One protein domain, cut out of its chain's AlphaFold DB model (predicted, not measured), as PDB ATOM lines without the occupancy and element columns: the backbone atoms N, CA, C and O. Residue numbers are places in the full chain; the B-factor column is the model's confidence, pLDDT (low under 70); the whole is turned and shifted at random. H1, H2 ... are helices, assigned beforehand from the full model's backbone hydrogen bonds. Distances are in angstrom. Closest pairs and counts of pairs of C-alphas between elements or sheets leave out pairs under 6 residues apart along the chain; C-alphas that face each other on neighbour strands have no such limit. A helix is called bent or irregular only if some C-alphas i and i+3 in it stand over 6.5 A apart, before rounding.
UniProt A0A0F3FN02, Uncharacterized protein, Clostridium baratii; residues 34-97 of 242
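AT A GLANCE: This is residues 34 to 97 of the 242 residues of an uncharacterized protein of Clostridium baratii (UniProt A0A0F3FN02). Three helices are packed together with their centres in a triangle, each touching the other two and crossing them instead of running side by side. H2 and H3 fold back on each other as a helical hairpin in which H2 is sharply kinked near residue 65, and H1 packs on the first residues of H2 and on the first half of H3. The printed part has 64 residues with three named helices, H1, H2 and H3 along the chain, and no named strand; the class is all helix. It is compact, with a radius of gyration of the C-alphas of 11.2 A, and rounded, spanning 30 by 22 by 21 A.

IN THESE COORDINATES: Find C-alpha 34 at (-23.453, 52.546, -8.801); from there H1, residues 34 to 46, runs 18.3 A from first to last C-alpha, to Ser 46 at (-5.895, 48.087, -11.417). Read on through residues 47 to 55 to H2, residues 56 to 71, which measures 16.0 A from first to last C-alpha. Look near residue 65 for its kink of 88 degrees; H2 is irregular, with C-alphas 65 and 68 being 9.3 A apart. After residues 72 to 79 comes H3, residues 80 to 94, which runs 20.6 A and ends with C-alpha 94 at (-9.221, 33.390, -16.656).

HOW THE PARTS SIT: Begin with H1 and look for Phe 37, whose C-alpha is 6.3 A from that of Leu 56, the closest C-alphas of H1 and H2. The two touch through residues 36 to 40 of H1 and 56 to 60 of H2 alone, and their lines stand about perpendicular, at 78 degrees. H1 touches H3 too, through residues 39 to 43 of H1 and 83 to 87 of H3 alone; the closest C-alphas are those of Ile 39 and Met 83, 7.0 A apart. These two run the same way at a steep tilt of 55 degrees. Now compare H2 with H3, a helical hairpin: they touch with 15 pairs of C-alphas within 8 A, the closest being those of Ala 70 and Leu 82 at 4.8 A. H3 touches H2 with residues 80 to 86 alone. The rough line of H2 and the line of H3 stand at a steep tilt of 39 degrees, opposite ways. In H1 and H3 every O i to N i+4 pair is within hydrogen-bond range; in H2 it is 8 of 12.

THE WHOLE: The two C-alphas farthest apart are those of Gly 76 and Gly 96, at 31.8 A, while those of Gly 34 and Leu 97, the first and last printed, are 29.5 A apart. The printed part has no cut, and both links, of 9 residues from H1 to H2 and 8 from H2 to H3, are short. The mean pLDDT of the printed part is 90.7, and no printed residue is under 70.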
ATOM      1  N   GLY A  34     -24.560  51.614  -8.574       88.44
ATOM      2  CA  GLY A  34     -23.453  52.546  -8.801       88.44
ATOM      3  C   GLY A  34     -22.202  52.200  -7.990       88.44
ATOM      4  O   GLY A  34     -21.092  52.227  -8.526       88.44
ATOM      5  N   LYS A  35     -22.365  51.803  -6.720       90.94
ATOM      6  CA  LYS A  35     -21.251  51.364  -5.866       90.94
ATOM      7  C   LYS A  35     -20.587  50.099  -6.415       90.94
ATOM      8  O   LYS A  35     -19.365  50.068  -6.542       90.94
ATOM      9  N   VAL A  36     -21.374  49.080  -6.770       92.19
ATOM     10  CA  VAL A  36     -20.851  47.821  -7.330       92.19
ATOM     11  C   VAL A  36     -20.160  48.065  -8.670       92.19
ATOM     12  O   VAL A  36     -19.041  47.600  -8.866       92.19
ATOM     13  N   PHE A  37     -20.760  48.867  -9.551       92.38
ATOM     14  CA  PHE A  37     -20.141  49.255 -10.816       92.38
ATOM     15  C   PHE A  37     -18.786  49.949 -10.606       92.38
ATOM     16  O   PHE A  37     -17.792  49.568 -11.219       92.38
ATOM     17  N   SER A  38     -18.707  50.908  -9.675       93.12
ATOM     18  CA  SER A  38     -17.444  51.577  -9.339       93.12
ATOM     19  C   SER A  38     -16.375  50.602  -8.834       93.12
ATOM     20  O   SER A  38     -15.200  50.761  -9.162       93.12
ATOM     21  N   ILE A  39     -16.760  49.582  -8.060       94.31
ATOM     22  CA  ILE A  39     -15.839  48.535  -7.596       94.31
ATOM     23  C   ILE A  39     -15.291  47.729  -8.779       94.31
ATOM     24  O   ILE A  39     -14.077  47.549  -8.866       94.31
ATOM     25  N   ILE A  40     -16.158  47.291  -9.700       93.62
ATOM     26  CA  ILE A  40     -15.748  46.550 -10.904       93.62
ATOM     27  C   ILE A  40     -14.746  47.379 -11.714       93.62
ATOM     28  O   ILE A  40     -13.660  46.896 -12.025       93.62
ATOM     29  N   GLU A  41     -15.062  48.644 -11.989       93.75
ATOM     30  CA  GLU A  41     -14.185  49.535 -12.754       93.75
ATOM     31  C   GLU A  41     -12.835  49.768 -12.063       93.75
ATOM     32  O   GLU A  41     -11.790  49.788 -12.715       93.75
ATOM     33  N   LYS A  42     -12.806  49.897 -10.730       93.19
ATOM     34  CA  LYS A  42     -11.547  50.010  -9.972       93.19
ATOM     35  C   LYS A  42     -10.681  48.755 -10.098       93.19
ATOM     36  O   LYS A  42      -9.465  48.878 -10.278       93.19
ATOM     37  N   LEU A  43     -11.289  47.571 -10.018       94.81
ATOM     38  CA  LEU A  43     -10.577  46.300 -10.160       94.81
ATOM     39  C   LEU A  43     -10.051  46.118 -11.586       94.81
ATOM     40  O   LEU A  43      -8.862  45.833 -11.740       94.81
ATOM     41  N   LYS A  44     -10.881  46.388 -12.603       93.75
ATOM     42  CA  LYS A  44     -10.499  46.388 -14.025       93.75
ATOM     43  C   LYS A  44      -9.302  47.295 -14.291       93.75
ATOM     44  O   LYS A  44      -8.296  46.871 -14.856       93.75
ATOM     45  N   ASN A  45      -9.376  48.541 -13.824       92.25
ATOM     46  CA  ASN A  45      -8.318  49.526 -14.039       92.25
ATOM     47  C   ASN A  45      -7.002  49.155 -13.344       92.25
ATOM     48  O   ASN A  45      -5.928  49.427 -13.886       92.25
ATOM     49  N   SER A  46      -7.076  48.534 -12.165       91.38
ATOM     50  CA  SER A  46      -5.895  48.087 -11.417       91.38
ATOM     51  C   SER A  46      -5.252  46.833 -12.015       91.38
ATOM     52  O   SER A  46      -4.036  46.675 -11.920       91.38
ATOM     53  N   ASN A  47      -6.044  45.973 -12.661       92.06
ATOM     54  CA  ASN A  47      -5.652  44.639 -13.118       92.06
ATOM     55  C   ASN A  47      -5.828  44.462 -14.636       92.06
ATOM     56  O   ASN A  47      -6.385  43.469 -15.092       92.06
ATOM     57  N   LYS A  48      -5.312  45.405 -15.434       89.31
ATOM     58  CA  LYS A  48      -5.479  45.438 -16.905       89.31
ATOM     59  C   LYS A  48      -4.996  44.191 -17.659       89.31
ATOM     60  O   LYS A  48      -5.303  44.048 -18.834       89.31
ATOM     61  N   SER A  49      -4.185  43.345 -17.026       84.88
ATOM     62  CA  SER A  49      -3.679  42.102 -17.615       84.88
ATOM     63  C   SER A  49      -4.642  40.919 -17.489       84.88
ATOM     64  O   SER A  49      -4.356  39.875 -18.063       84.88
ATOM     65  N   LEU A  50      -5.713  41.040 -16.700       88.19
ATOM     66  CA  LEU A  50      -6.764  40.028 -16.607       88.19
ATOM     67  C   LEU A  50      -7.960  40.431 -17.458       88.19
ATOM     68  O   LEU A  50      -8.294  41.614 -17.545       88.19
ATOM     69  N   ASP A  51      -8.633  39.433 -18.018       89.12
ATOM     70  CA  ASP A  51      -9.897  39.639 -18.704       89.12
ATOM     71  C   ASP A  51     -11.047  39.665 -17.686       89.12
ATOM     72  O   ASP A  51     -11.327  38.674 -17.015       89.12
ATOM     73  N   PHE A  52     -11.689  40.817 -17.508       89.50
ATOM     74  CA  PHE A  52     -12.790  40.977 -16.552       89.50
ATOM     75  C   PHE A  52     -14.136  40.878 -17.269       89.50
ATOM     76  O   PHE A  52     -14.770  41.900 -17.559       89.50
ATOM     77  N   ASN A  53     -14.591  39.643 -17.472       84.00
ATOM     78  CA  ASN A  53     -15.891  39.345 -18.080       84.00
ATOM     79  C   ASN A  53     -17.062  39.373 -17.094       84.00
ATOM     80  O   ASN A  53     -18.211  39.216 -17.498       84.00
ATOM     81  N   ILE A  54     -16.797  39.660 -15.816       87.81
ATOM     82  CA  ILE A  54     -17.848  39.770 -14.809       87.81
ATOM     83  C   ILE A  54     -18.812  40.923 -15.121       87.81
ATOM     84  O   ILE A  54     -18.432  42.096 -15.254       87.81
ATOM     85  N   THR A  55     -20.088  40.579 -15.205       89.69
ATOM     86  CA  THR A  55     -21.184  41.523 -15.410       89.69
ATOM     87  C   THR A  55     -21.595  42.196 -14.098       89.69
ATOM     88  O   THR A  55     -21.334  41.710 -12.994       89.69
ATOM     89  N   LEU A  56     -22.291  43.335 -14.201       90.94
ATOM     90  CA  LEU A  56     -22.855  44.004 -13.026       90.94
ATOM     91  C   LEU A  56     -23.841  43.092 -12.277       90.94
ATOM     92  O   LEU A  56     -23.830  43.070 -11.049       90.94
ATOM     93  N   ASP A  57     -24.655  42.322 -12.999       89.75
ATOM     94  CA  ASP A  57     -25.650  41.429 -12.403       89.75
ATOM     95  C   ASP A  57     -24.999  40.276 -11.628       89.75
ATOM     96  O   ASP A  57     -25.441  39.943 -10.529       89.75
ATOM     97  N   GLU A  58     -23.908  39.700 -12.134       91.00
ATOM     98  CA  GLU A  58     -23.138  38.683 -11.404       91.00
ATOM     99  C   GLU A  58     -22.495  39.254 -10.139       91.00
ATOM    100  O   GLU A  58     -22.550  38.635  -9.073       91.00
ATOM    101  N   ALA A  59     -21.946  40.467 -10.217       91.94
ATOM    102  CA  ALA A  59     -21.391  41.150  -9.054       91.94
ATOM    103  C   ALA A  59     -22.466  41.508  -8.011       91.94
ATOM    104  O   ALA A  59     -22.210  41.431  -6.806       91.94
ATOM    105  N   LEU A  60     -23.680  41.856  -8.443       91.00
ATOM    106  CA  LEU A  60     -24.819  42.070  -7.547       91.00
ATOM    107  C   LEU A  60     -25.248  40.766  -6.866       91.00
ATOM    108  O   LEU A  60     -25.429  40.768  -5.652       91.00
ATOM    109  N   LYS A  61     -25.296  39.644  -7.595       93.69
ATOM    110  CA  LYS A  61     -25.544  38.313  -7.010       93.69
ATOM    111  C   LYS A  61     -24.460  37.908  -6.008       93.69
ATOM    112  O   LYS A  61     -24.752  37.282  -4.993       93.69
ATOM    113  N   LEU A  62     -23.192  38.248  -6.260       93.56
ATOM    114  CA  LEU A  62     -22.113  38.068  -5.278       93.56
ATOM    115  C   LEU A  62     -22.355  38.915  -4.024       93.56
ATOM    116  O   LEU A  62     -22.227  38.406  -2.913       93.56
ATOM    117  N   LYS A  63     -22.722  40.192  -4.192       91.94
ATOM    118  CA  LYS A  63     -23.039  41.089  -3.073       91.94
ATOM    119  C   LYS A  63     -24.199  40.550  -2.235       91.94
ATOM    120  O   LYS A  63     -24.080  40.524  -1.017       91.94
ATOM    121  N   GLU A  64     -25.270  40.104  -2.879       91.12
ATOM    122  CA  GLU A  64     -26.447  39.528  -2.228       91.12
ATOM    123  C   GLU A  64     -26.086  38.274  -1.423       91.12
ATOM    124  O   GLU A  64     -26.365  38.216  -0.228       91.12
ATOM    125  N   ARG A  65     -25.349  37.326  -2.023       93.31
ATOM    126  CA  ARG A  65     -24.859  36.119  -1.327       93.31
ATOM    127  C   ARG A  65     -24.001  36.432  -0.102       93.31
ATOM    128  O   ARG A  65     -24.012  35.684   0.871       93.31
ATOM    129  N   LEU A  66     -23.219  37.508  -0.157       90.25
ATOM    130  CA  LEU A  66     -22.366  37.940   0.950       90.25
ATOM    131  C   LEU A  66     -23.137  38.717   2.034       90.25
ATOM    132  O   LEU A  66     -22.620  38.846   3.150       90.25
ATOM    133  N   GLY A  67     -24.327  39.241   1.728       91.12
ATOM    134  CA  GLY A  67     -25.111  40.102   2.614       91.12
ATOM    135  C   GLY A  67     -24.286  41.271   3.163       91.12
ATOM    136  O   GLY A  67     -23.457  41.862   2.462       91.12
ATOM    137  N   ASP A  68     -24.431  41.545   4.458       87.69
ATOM    138  CA  ASP A  68     -23.702  42.616   5.155       87.69
ATOM    139  C   ASP A  68     -22.177  42.435   5.134       87.69
ATOM    140  O   ASP A  68     -21.414  43.396   5.263       87.69
ATOM    141  N   ASN A  69     -21.687  41.203   4.933       87.69
ATOM    142  CA  ASN A  69     -20.250  40.977   4.826       87.69
ATOM    143  C   ASN A  69     -19.662  41.606   3.565       87.69
ATOM    144  O   ASN A  69     -18.467  41.898   3.570       87.69
ATOM    145  N   ALA A  70     -20.459  41.827   2.515       87.38
ATOM    146  CA  ALA A  70     -19.992  42.370   1.245       87.38
ATOM    147  C   ALA A  70     -19.295  43.726   1.409       87.38
ATOM    148  O   ALA A  70     -18.277  43.969   0.761       87.38
ATOM    149  N   ASP A  71     -19.827  44.582   2.288       87.56
ATOM    150  CA  ASP A  71     -19.358  45.952   2.503       87.56
ATOM    151  C   ASP A  71     -18.250  46.060   3.564       87.56
ATOM    152  O   ASP A  71     -17.673  47.138   3.731       87.56
ATOM    153  N   LYS A  72     -17.893  44.958   4.246       88.25
ATOM    154  CA  LYS A  72     -16.857  44.965   5.290       88.25
ATOM    155  C   LYS A  72     -15.529  45.491   4.758       88.25
ATOM    156  O   LYS A  72     -15.018  45.026   3.735       88.25
ATOM    157  N   ALA A  73     -14.959  46.428   5.508       86.75
ATOM    158  CA  ALA A  73     -13.642  46.961   5.226       86.75
ATOM    159  C   ALA A  73     -12.545  46.001   5.702       86.75
ATOM    160  O   ALA A  73     -12.645  45.410   6.778       86.75
ATOM    161  N   ILE A  74     -11.482  45.864   4.910       83.00
ATOM    162  CA  ILE A  74     -10.267  45.139   5.300       83.00
ATOM    163  C   ILE A  74      -9.079  46.039   4.968       83.00
ATOM    164  O   ILE A  74      -9.008  46.567   3.863       83.00
ATOM    165  N   TYR A  75      -8.183  46.263   5.934       79.94
ATOM    166  CA  TYR A  75      -7.060  47.208   5.806       79.94
ATOM    167  C   TYR A  75      -7.473  48.623   5.367       79.94
ATOM    168  O   TYR A  75      -6.759  49.280   4.617       79.94
ATOM    169  N   GLY A  76      -8.648  49.089   5.805       80.69
ATOM    170  CA  GLY A  76      -9.191  50.399   5.422       80.69
ATOM    171  C   GLY A  76      -9.808  50.458   4.019       80.69
ATOM    172  O   GLY A  76     -10.300  51.510   3.626       80.69
ATOM    173  N   VAL A  77      -9.834  49.347   3.275       85.19
ATOM    174  CA  VAL A  77     -10.479  49.265   1.958       85.19
ATOM    175  C   VAL A  77     -11.915  48.786   2.121       85.19
ATOM    176  O   VAL A  77     -12.151  47.637   2.494       85.19
ATOM    177  N   GLU A  78     -12.876  49.666   1.852       89.19
ATOM    178  CA  GLU A  78     -14.306  49.347   1.885       89.19
ATOM    179  C   GLU A  78     -14.699  48.290   0.852       89.19
ATOM    180  O   GLU A  78     -14.150  48.228  -0.247       89.19
ATOM    181  N   SER A  79     -15.734  47.505   1.167       91.19
ATOM    182  CA  SER A  79     -16.259  46.458   0.274       91.19
ATOM    183  C   SER A  79     -15.213  45.423  -0.157       91.19
ATOM    184  O   SER A  79     -15.325  44.783  -1.204       91.19
ATOM    185  N   ALA A  80     -14.184  45.240   0.670       90.19
ATOM    186  CA  ALA A  80     -13.061  44.354   0.414       90.19
ATOM    187  C   ALA A  80     -13.496  42.894   0.218       90.19
ATOM    188  O   ALA A  80     -12.906  42.173  -0.583       90.19
ATOM    189  N   LYS A  81     -14.544  42.439   0.915       90.69
ATOM    190  CA  LYS A  81     -15.090  41.087   0.722       90.69
ATOM    191  C   LYS A  81     -15.751  40.916  -0.644       90.69
ATOM    192  O   LYS A  81     -15.524  39.891  -1.279       90.69
ATOM    193  N   LEU A  82     -16.503  41.914  -1.113       94.38
ATOM    194  CA  LEU A  82     -17.047  41.897  -2.469       94.38
ATOM    195  C   LEU A  82     -15.924  41.921  -3.514       94.38
ATOM    196  O   LEU A  82     -15.954  41.127  -4.448       94.38
ATOM    197  N   MET A  83     -14.895  42.755  -3.319       94.81
ATOM    198  CA  MET A  83     -13.722  42.783  -4.202       94.81
ATOM    199  C   MET A  83     -13.034  41.416  -4.292       94.81
ATOM    200  O   MET A  83     -12.757  40.946  -5.390       94.81
ATOM    201  N   ARG A  84     -12.813  40.745  -3.153       92.94
ATOM    202  CA  ARG A  84     -12.256  39.381  -3.111       92.94
ATOM    203  C   ARG A  84     -13.091  38.387  -3.899       92.94
ATOM    204  O   ARG A  84     -12.524  37.571  -4.613       92.94
ATOM    205  N   ALA A  85     -14.409  38.442  -3.740       93.94
ATOM    206  CA  ALA A  85     -15.314  37.517  -4.402       93.94
ATOM    207  C   ALA A  85     -15.325  37.743  -5.923       93.94
ATOM    208  O   ALA A  85     -15.214  36.785  -6.676       93.94
ATOM    209  N   ILE A  86     -15.335  39.005  -6.367       95.25
ATOM    210  CA  ILE A  86     -15.189  39.359  -7.786       95.25
ATOM    211  C   ILE A  86     -13.856  38.838  -8.337       95.25
ATOM    212  O   ILE A  86     -13.843  38.123  -9.333       95.25
ATOM    213  N   MET A  87     -12.738  39.137  -7.665       94.50
ATOM    214  CA  MET A  87     -11.412  38.676  -8.095       94.50
ATOM    215  C   MET A  87     -11.308  37.150  -8.132       94.50
ATOM    216  O   MET A  87     -10.642  36.609  -9.008       94.50
ATOM    217  N   HIS A  88     -11.953  36.456  -7.195       93.12
ATOM    218  CA  HIS A  88     -11.978  35.001  -7.161       93.12
ATOM    219  C   HIS A  88     -12.637  34.410  -8.412       93.12
ATOM    220  O   HIS A  88     -12.001  33.586  -9.066       93.12
ATOM    221  N   GLU A  89     -13.848  34.860  -8.758       92.94
ATOM    222  CA  GLU A  89     -14.557  34.394  -9.958       92.94
ATOM    223  C   GLU A  89     -13.783  34.761 -11.229       92.94
ATOM    224  O   GLU A  89     -13.541  33.909 -12.078       92.94
ATOM    225  N   THR A  90     -13.292  36.004 -11.320       93.88
ATOM    226  CA  THR A  90     -12.511  36.469 -12.476       93.88
ATOM    227  C   THR A  90     -11.247  35.635 -12.685       93.88
ATOM    228  O   THR A  90     -10.966  35.220 -13.805       93.88
ATOM    229  N   ILE A  91     -10.477  35.346 -11.632       93.69
ATOM    230  CA  ILE A  91      -9.267  34.523 -11.766       93.69
ATOM    231  C   ILE A  91      -9.627  33.092 -12.153       93.69
ATOM    232  O   ILE A  91      -8.989  32.533 -13.038       93.69
ATOM    233  N   LYS A  92     -10.644  32.508 -11.516       92.31
ATOM    234  CA  LYS A  92     -11.093  31.147 -11.814       92.31
ATOM    235  C   LYS A  92     -11.479  31.003 -13.294       92.31
ATOM    236  O   LYS A  92     -11.033  30.060 -13.943       92.31
ATOM    237  N   GLU A  93     -12.207  31.976 -13.840       92.12
ATOM    238  CA  GLU A  93     -12.570  32.035 -15.260       92.12
ATOM    239  C   GLU A  93     -11.347  32.211 -16.177       92.12
ATOM    240  O   GLU A  93     -11.185  31.450 -17.129       92.12
ATOM    241  N   ASN A  94     -10.443  33.151 -15.867       91.62
ATOM    242  CA  ASN A  94      -9.221  33.390 -16.656       91.62
ATOM    243  C   ASN A  94      -8.296  32.163 -16.693       91.62
ATOM    244  O   ASN A  94      -7.588  31.935 -17.672       91.62
ATOM    245  N   GLU A  95      -8.291  31.378 -15.618       91.75
ATOM    246  CA  GLU A  95      -7.536  30.132 -15.530       91.75
ATOM    247  C   GLU A  95      -8.259  28.942 -16.178       91.75
ATOM    248  O   GLU A  95      -7.681  27.860 -16.277       91.75
ATOM    249  N   GLY A  96      -9.502  29.125 -16.639       90.69
ATOM    250  CA  GLY A  96     -10.330  28.058 -17.201       90.69
ATOM    251  C   GLY A  96     -10.668  26.963 -16.187       90.69
ATOM    252  O   GLY A  96     -10.896  25.822 -16.583       90.69
ATOM    253  N   LEU A  97     -10.656  27.287 -14.890       90.44
ATOM    254  CA  LEU A  97     -10.860  26.328 -13.807       90.44
ATOM    255  C   LEU A  97     -12.350  26.102 -13.569       90.44
ATOM    256  O   LEU A  97     -13.086  27.024 -13.209       90.44
TER     257      LEU A  97